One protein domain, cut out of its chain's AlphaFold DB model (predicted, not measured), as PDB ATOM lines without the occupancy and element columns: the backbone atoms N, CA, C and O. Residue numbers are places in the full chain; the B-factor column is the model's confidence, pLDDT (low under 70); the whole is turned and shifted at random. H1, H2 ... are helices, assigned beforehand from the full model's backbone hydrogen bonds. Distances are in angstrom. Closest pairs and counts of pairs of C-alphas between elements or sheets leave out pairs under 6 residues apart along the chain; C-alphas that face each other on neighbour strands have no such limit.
ATOM      1  N   PHE A 110    -156.630 -74.173  71.437       80.44
ATOM      2  CA  PHE A 110    -155.877 -74.316  70.186       80.44
ATOM      3  C   PHE A 110    -156.776 -74.645  68.980       80.44
ATOM      4  O   PHE A 110    -156.702 -74.000  67.939       80.44
ATOM      5  N   PHE A 111    -157.713 -75.587  69.130       80.50
ATOM      6  CA  PHE A 111    -158.633 -75.935  68.039       80.50
ATOM      7  C   PHE A 111    -159.682 -74.856  67.748       80.50
ATOM      8  O   PHE A 111    -160.288 -74.897  66.683       80.50
ATOM      9  N   SER A 112    -159.890 -73.891  68.653       83.12
ATOM     10  CA  SER A 112    -160.810 -72.769  68.413       83.12
ATOM     11  C   SER A 112    -160.276 -71.768  67.383       83.12
ATOM     12  O   SER A 112    -161.064 -71.030  66.800       83.12
ATOM     13  N   TYR A 113    -158.965 -71.786  67.107       81.75
ATOM     14  CA  TYR A 113    -158.353 -70.974  66.052       81.75
ATOM     15  C   TYR A 113    -158.600 -71.527  64.637       81.75
ATOM     16  O   TYR A 113    -158.309 -70.836  63.662       81.75
ATOM     17  N   PHE A 114    -159.129 -72.749  64.504       84.38
ATOM     18  CA  PHE A 114    -159.296 -73.424  63.217       84.38
ATOM     19  C   PHE A 114    -160.768 -73.723  62.914       84.38
ATOM     20  O   PHE A 114    -161.466 -74.370  63.697       84.38
ATOM     21  N   ASP A 115    -161.220 -73.338  61.720       86.12
ATOM     22  CA  ASP A 115    -162.541 -73.703  61.206       86.12
ATOM     23  C   ASP A 115    -162.535 -75.155  60.700       86.12
ATOM     24  O   ASP A 115    -162.247 -75.437  59.534       86.12
ATOM     25  N   ILE A 116    -162.843 -76.106  61.590       83.44
ATOM     26  CA  ILE A 116    -162.885 -77.533  61.238       83.44
ATOM     27  C   ILE A 116    -164.150 -77.831  60.406       83.44
ATOM     28  O   ILE A 116    -165.268 -77.566  60.867       83.44
ATOM     29  N   PRO A 117    -164.024 -78.421  59.201       84.06
ATOM     30  CA  PRO A 117    -165.175 -78.688  58.351       84.06
ATOM     31  C   PRO A 117    -166.116 -79.734  58.960       84.06
ATOM     32  O   PRO A 117    -165.710 -80.851  59.274       84.06
ATOM     33  N   LYS A 118    -167.412 -79.407  59.041       82.56
ATOM     34  CA  LYS A 118    -168.452 -80.295  59.602       82.56
ATOM     35  C   LYS A 118    -168.791 -81.513  58.736       82.56
ATOM     36  O   LYS A 118    -169.498 -82.396  59.200       82.56
ATOM     37  N   HIS A 119    -168.347 -81.539  57.479       85.81
ATOM     38  CA  HIS A 119    -168.638 -82.626  56.538       85.81
ATOM     39  C   HIS A 119    -167.682 -83.820  56.674       85.81
ATOM     40  O   HIS A 119    -167.907 -84.844  56.037       85.81
ATOM     41  N   LEU A 120    -166.619 -83.683  57.470       83.94
ATOM     42  CA  LEU A 120    -165.667 -84.755  57.738       83.94
ATOM     43  C   LEU A 120    -166.263 -85.768  58.717       83.94
ATOM     44  O   LEU A 120    -166.931 -85.378  59.681       83.94
ATOM     45  N   SER A 121    -165.973 -87.050  58.505       85.25
ATOM     46  CA  SER A 121    -166.315 -88.111  59.456       85.25
ATOM     47  C   SER A 121    -165.584 -87.923  60.790       85.25
ATOM     48  O   SER A 121    -164.542 -87.270  60.862       85.25
ATOM     49  N   GLU A 122    -166.094 -88.524  61.867       84.25
ATOM     50  CA  GLU A 122    -165.467 -88.426  63.197       84.25
ATOM     51  C   GLU A 122    -164.008 -88.913  63.193       84.25
ATOM     52  O   GLU A 122    -163.147 -88.318  63.843       84.25
ATOM     53  N   SER A 123    -163.707 -89.939  62.388       84.88
ATOM     54  CA  SER A 123    -162.346 -90.448  62.195       84.88
ATOM     55  C   SER A 123    -161.439 -89.426  61.503       84.88
ATOM     56  O   SER A 123    -160.312 -89.201  61.944       84.88
ATOM     57  N   GLU A 124    -161.913 -88.777  60.440       83.56
ATOM     58  CA  GLU A 124    -161.139 -87.767  59.701       83.56
ATOM     59  C   GLU A 124    -160.935 -86.494  60.526       83.56
ATOM     60  O   GLU A 124    -159.844 -85.925  60.533       83.56
ATOM     61  N   GLN A 125    -161.950 -86.069  61.284       85.44
ATOM     62  CA  GLN A 125    -161.811 -84.952  62.221       85.44
ATOM     63  C   GLN A 125    -160.781 -85.263  63.312       85.44
ATOM     64  O   GLN A 125    -160.009 -84.382  63.694       85.44
ATOM     65  N   GLY A 126    -160.748 -86.507  63.799       84.62
ATOM     66  CA  GLY A 126    -159.737 -86.975  64.744       84.62
ATOM     67  C   GLY A 126    -158.326 -86.913  64.157       84.62
ATOM     68  O   GLY A 126    -157.425 -86.369  64.796       84.62
ATOM     69  N   GLN A 127    -158.145 -87.390  62.923       87.94
ATOM     70  CA  GLN A 127    -156.862 -87.326  62.215       87.94
ATOM     71  C   GLN A 127    -156.405 -85.884  61.978       87.94
ATOM     72  O   GLN A 127    -155.250 -85.561  62.242       87.94
ATOM     73  N   LEU A 128    -157.312 -84.999  61.552       87.25
ATOM     74  CA  LEU A 128    -157.009 -83.588  61.320       87.25
ATOM     75  C   LEU A 128    -156.617 -82.868  62.615       87.25
ATOM     76  O   LEU A 128    -155.621 -82.150  62.643       87.25
ATOM     77  N   LYS A 129    -157.356 -83.081  63.709       86.38
ATOM     78  CA  LYS A 129    -157.005 -82.512  65.021       86.38
ATOM     79  C   LYS A 129    -155.662 -83.042  65.521       86.38
ATOM     80  O   LYS A 129    -154.869 -82.270  66.055       86.38
ATOM     81  N   GLY A 130    -155.396 -84.334  65.322       87.06
ATOM     82  CA  GLY A 130    -154.097 -84.938  65.611       87.06
ATOM     83  C   GLY A 130    -152.978 -84.255  64.830       87.06
ATOM     84  O   GLY A 130    -152.015 -83.793  65.428       87.06
ATOM     85  N   PHE A 131    -153.158 -84.093  63.519       88.12
ATOM     86  CA  PHE A 131    -152.193 -83.441  62.637       88.12
ATOM     87  C   PHE A 131    -151.914 -81.985  63.025       88.12
ATOM     88  O   PHE A 131    -150.749 -81.598  63.110       88.12
ATOM     89  N   LEU A 132    -152.960 -81.191  63.283       87.75
ATOM     90  CA  LEU A 132    -152.825 -79.788  63.688       87.75
ATOM     91  C   LEU A 132    -152.060 -79.662  65.005       87.75
ATOM     92  O   LEU A 132    -151.219 -78.781  65.139       87.75
ATOM     93  N   LYS A 133    -152.325 -80.563  65.956       84.94
ATOM     94  CA  LYS A 133    -151.618 -80.589  67.237       84.94
ATOM     95  C   LYS A 133    -150.164 -81.048  67.089       84.94
ATOM     96  O   LYS A 133    -149.306 -80.544  67.794       84.94
ATOM     97  N   SER A 134    -149.880 -81.989  66.187       88.38
ATOM     98  CA  SER A 134    -148.509 -82.446  65.907       88.38
ATOM     99  C   SER A 134    -147.628 -81.381  65.248       88.38
ATOM    100  O   SER A 134    -146.411 -81.527  65.269       88.38
ATOM    101  N   HIS A 135    -148.233 -80.347  64.664       85.56
ATOM    102  CA  HIS A 135    -147.548 -79.252  63.978       85.56
ATOM    103  C   HIS A 135    -147.929 -77.890  64.576       85.56
ATOM    104  O   HIS A 135    -148.019 -76.891  63.861       85.56
ATOM    105  N   ASP A 136    -148.200 -77.849  65.882       83.31
ATOM    106  CA  ASP A 136    -148.584 -76.634  66.607       83.31
ATOM    107  C   ASP A 136    -147.552 -75.505  66.458       83.31
ATOM    108  O   ASP A 136    -147.911 -74.340  66.289       83.31
ATOM    109  N   ASN A 137    -146.272 -75.870  66.405       79.12
ATOM    110  CA  ASN A 137    -145.129 -74.990  66.194       79.12
ATOM    111  C   ASN A 137    -145.128 -74.241  64.848       79.12
ATOM    112  O   ASN A 137    -144.437 -73.231  64.724       79.12
ATOM    113  N   ILE A 138    -145.878 -74.708  63.845       84.75
ATOM    114  CA  ILE A 138    -145.989 -74.044  62.536       84.75
ATOM    115  C   ILE A 138    -146.982 -72.874  62.595       84.75
ATOM    116  O   ILE A 138    -146.890 -71.926  61.810       84.75
ATOM    117  N   PHE A 139    -147.940 -72.923  63.520       84.56
ATOM    118  CA  PHE A 139    -149.021 -71.952  63.592       84.56
ATOM    119  C   PHE A 139    -148.714 -70.857  64.611       84.56
ATOM    120  O   PHE A 139    -148.459 -71.122  65.785       84.56
ATOM    121  N   VAL A 140    -148.821 -69.605  64.162       83.31
ATOM    122  CA  VAL A 140    -148.792 -68.445  65.056       83.31
ATOM    123  C   VAL A 140    -150.150 -68.354  65.745       83.31
ATOM    124  O   VAL A 140    -151.169 -68.098  65.101       83.31
ATOM    125  N   THR A 141    -150.164 -68.590  67.051       81.88
ATOM    126  CA  THR A 141    -151.363 -68.534  67.902       81.88
ATOM    127  C   THR A 141    -151.079 -67.670  69.127       81.88
ATOM    128  O   THR A 141    -149.934 -67.298  69.369       81.88
ATOM    129  N   ASP A 142    -152.091 -67.351  69.939       75.06
ATOM    130  CA  ASP A 142    -151.835 -66.603  71.182       75.06
ATOM    131  C   ASP A 142    -150.940 -67.392  72.159       75.06
ATOM    132  O   ASP A 142    -150.272 -66.797  73.000       75.06
ATOM    133  N   GLU A 143    -150.943 -68.728  72.059       72.50
ATOM    134  CA  GLU A 143    -150.121 -69.632  72.876       72.50
ATOM    135  C   GLU A 143    -148.698 -69.781  72.316       72.50
ATOM    136  O   GLU A 143    -147.746 -69.909  73.082       72.50
ATOM    137  N   ASN A 144    -148.545 -69.690  70.991       74.50
ATOM    138  CA  ASN A 144    -147.262 -69.649  70.292       74.50
ATOM    139  C   ASN A 144    -147.159 -68.371  69.431       74.50
ATOM    140  O   ASN A 144    -147.353 -68.426  68.213       74.50
ATOM    141  N   PRO A 145    -146.877 -67.202  70.042       73.62
ATOM    142  CA  PRO A 145    -146.790 -65.929  69.325       73.62
ATOM    143  C   PRO A 145    -145.450 -65.744  68.596       73.62
ATOM    144  O   PRO A 145    -145.203 -64.676  68.027       73.62
ATOM    145  N   ALA A 146    -144.560 -66.742  68.661       75.81
ATOM    146  CA  ALA A 146    -143.252 -66.687  68.035       75.81
ATOM    147  C   ALA A 146    -143.407 -66.616  66.513       75.81
ATOM    148  O   ALA A 146    -144.063 -67.446  65.884       75.81
ATOM    149  N   LEU A 147    -142.790 -65.600  65.916       79.69
ATOM    150  CA  LEU A 147    -142.682 -65.509  64.468       79.69
ATOM    151  C   LEU A 147    -141.596 -66.462  63.975       79.69
ATOM    152  O   LEU A 147    -140.632 -66.747  64.685       79.69
ATOM    153  N   GLY A 148    -141.740 -66.925  62.734       80.19
ATOM    154  CA  GLY A 148    -140.721 -67.747  62.094       80.19
ATOM    155  C   GLY A 148    -139.371 -67.027  62.066       80.19
ATOM    156  O   GLY A 148    -139.263 -65.921  61.538       80.19
ATOM    157  N   PHE A 149    -138.350 -67.673  62.622       80.44
ATOM    158  CA  PHE A 149    -136.975 -67.190  62.678       80.44
ATOM    159  C   PHE A 149    -136.030 -68.299  62.195       80.44
ATOM    160  O   PHE A 149    -136.276 -69.479  62.444       80.44
ATOM    161  N   THR A 150    -134.974 -67.934  61.464       82.12
ATOM    162  CA  THR A 150    -133.989 -68.886  60.939       82.12
ATOM    163  C   THR A 150    -132.578 -68.324  61.044       82.12
ATOM    164  O   THR A 150    -132.301 -67.231  60.559       82.12
ATOM    165  N   ASP A 151    -131.674 -69.109  61.628       83.69
ATOM    166  CA  ASP A 151    -130.243 -68.786  61.716       83.69
ATOM    167  C   ASP A 151    -129.456 -69.207  60.463       83.69
ATOM    168  O   ASP A 151    -128.248 -68.995  60.373       83.69
ATOM    169  N   VAL A 152    -130.124 -69.819  59.478       91.38
ATOM    170  CA  VAL A 152    -129.472 -70.380  58.282       91.38
ATOM    171  C   VAL A 152    -128.955 -69.283  57.347       91.38
ATOM    172  O   VAL A 152    -127.951 -69.478  56.660       91.38
ATOM    173  N   VAL A 153    -129.626 -68.125  57.296       87.00
ATOM    174  CA  VAL A 153    -129.311 -67.044  56.352       87.00
ATOM    175  C   VAL A 153    -129.142 -65.720  57.083       87.00
ATOM    176  O   VAL A 153    -130.084 -65.188  57.661       87.00
ATOM    177  N   GLN A 154    -127.955 -65.127  56.958       89.31
ATOM    178  CA  GLN A 154    -127.689 -63.760  57.395       89.31
ATOM    179  C   GLN A 154    -127.560 -62.837  56.178       89.31
ATOM    180  O   GLN A 154    -126.636 -62.958  55.372       89.31
ATOM    181  N   HIS A 155    -128.494 -61.896  56.029       89.56
ATOM    182  CA  HIS A 155    -128.473 -60.948  54.918       89.56
ATOM    183  C   HIS A 155    -127.434 -59.843  55.139       89.56
ATOM    184  O   HIS A 155    -127.412 -59.184  56.176       89.56
ATOM    185  N   LYS A 156    -126.609 -59.583  54.117       92.12
ATOM    186  CA  LYS A 156    -125.688 -58.442  54.077       92.12
ATOM    187  C   LYS A 156    -126.185 -57.403  53.076       92.12
ATOM    188  O   LYS A 156    -126.302 -57.692  51.887       92.12
TER     189      LYS A 156
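Overview. This is residues 110 to 156 of the 243 residues of an uncharacterized protein of Mytilus coruscus (UniProt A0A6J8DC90). There is little regular structure here: one helix, H2, has the one-turn helix H1 near its middle, and a winding stretch, residues 135 to 156, leads away from the end of H2 to a tail that sticks out, residues 149 to 156. The printed part has 47 residues with two named helices, H1 then H2, and no named strand; the class is all helix, with 17 residues in named elements. The whole is extended, with a radius of gyration of the C-alphas of 15.0 A and spans of 50 by 19 by 14 A, the tail adding to the length.

Along the chain. H2, residues 122 to 134, is 18.2 A long, from C-alpha 122 at (-165.467, -88.426, 63.197) to C-alpha 134 at (-148.509, -82.446, 65.907). H1, residues 110 to 113, measures 5.9 A and begins at C-alpha 110 at (-155.877, -74.316, 70.186).

Arrangement. H2 and H1 are close but not clearly touching; their closest C-alphas, of Lys 129 and Phe 111, are 7.4 A apart. In H2 every O i to N i+4 pair is within hydrogen-bond range; H1 is too short for such a pair.

Size, cuts and confidence. The C-alphas farthest apart, of Glu 122 and Lys 156, are 50.6 A apart. The printed part has no cut, the link from H1 to H2 is short, and no printed residue is under 70 in pLDDT.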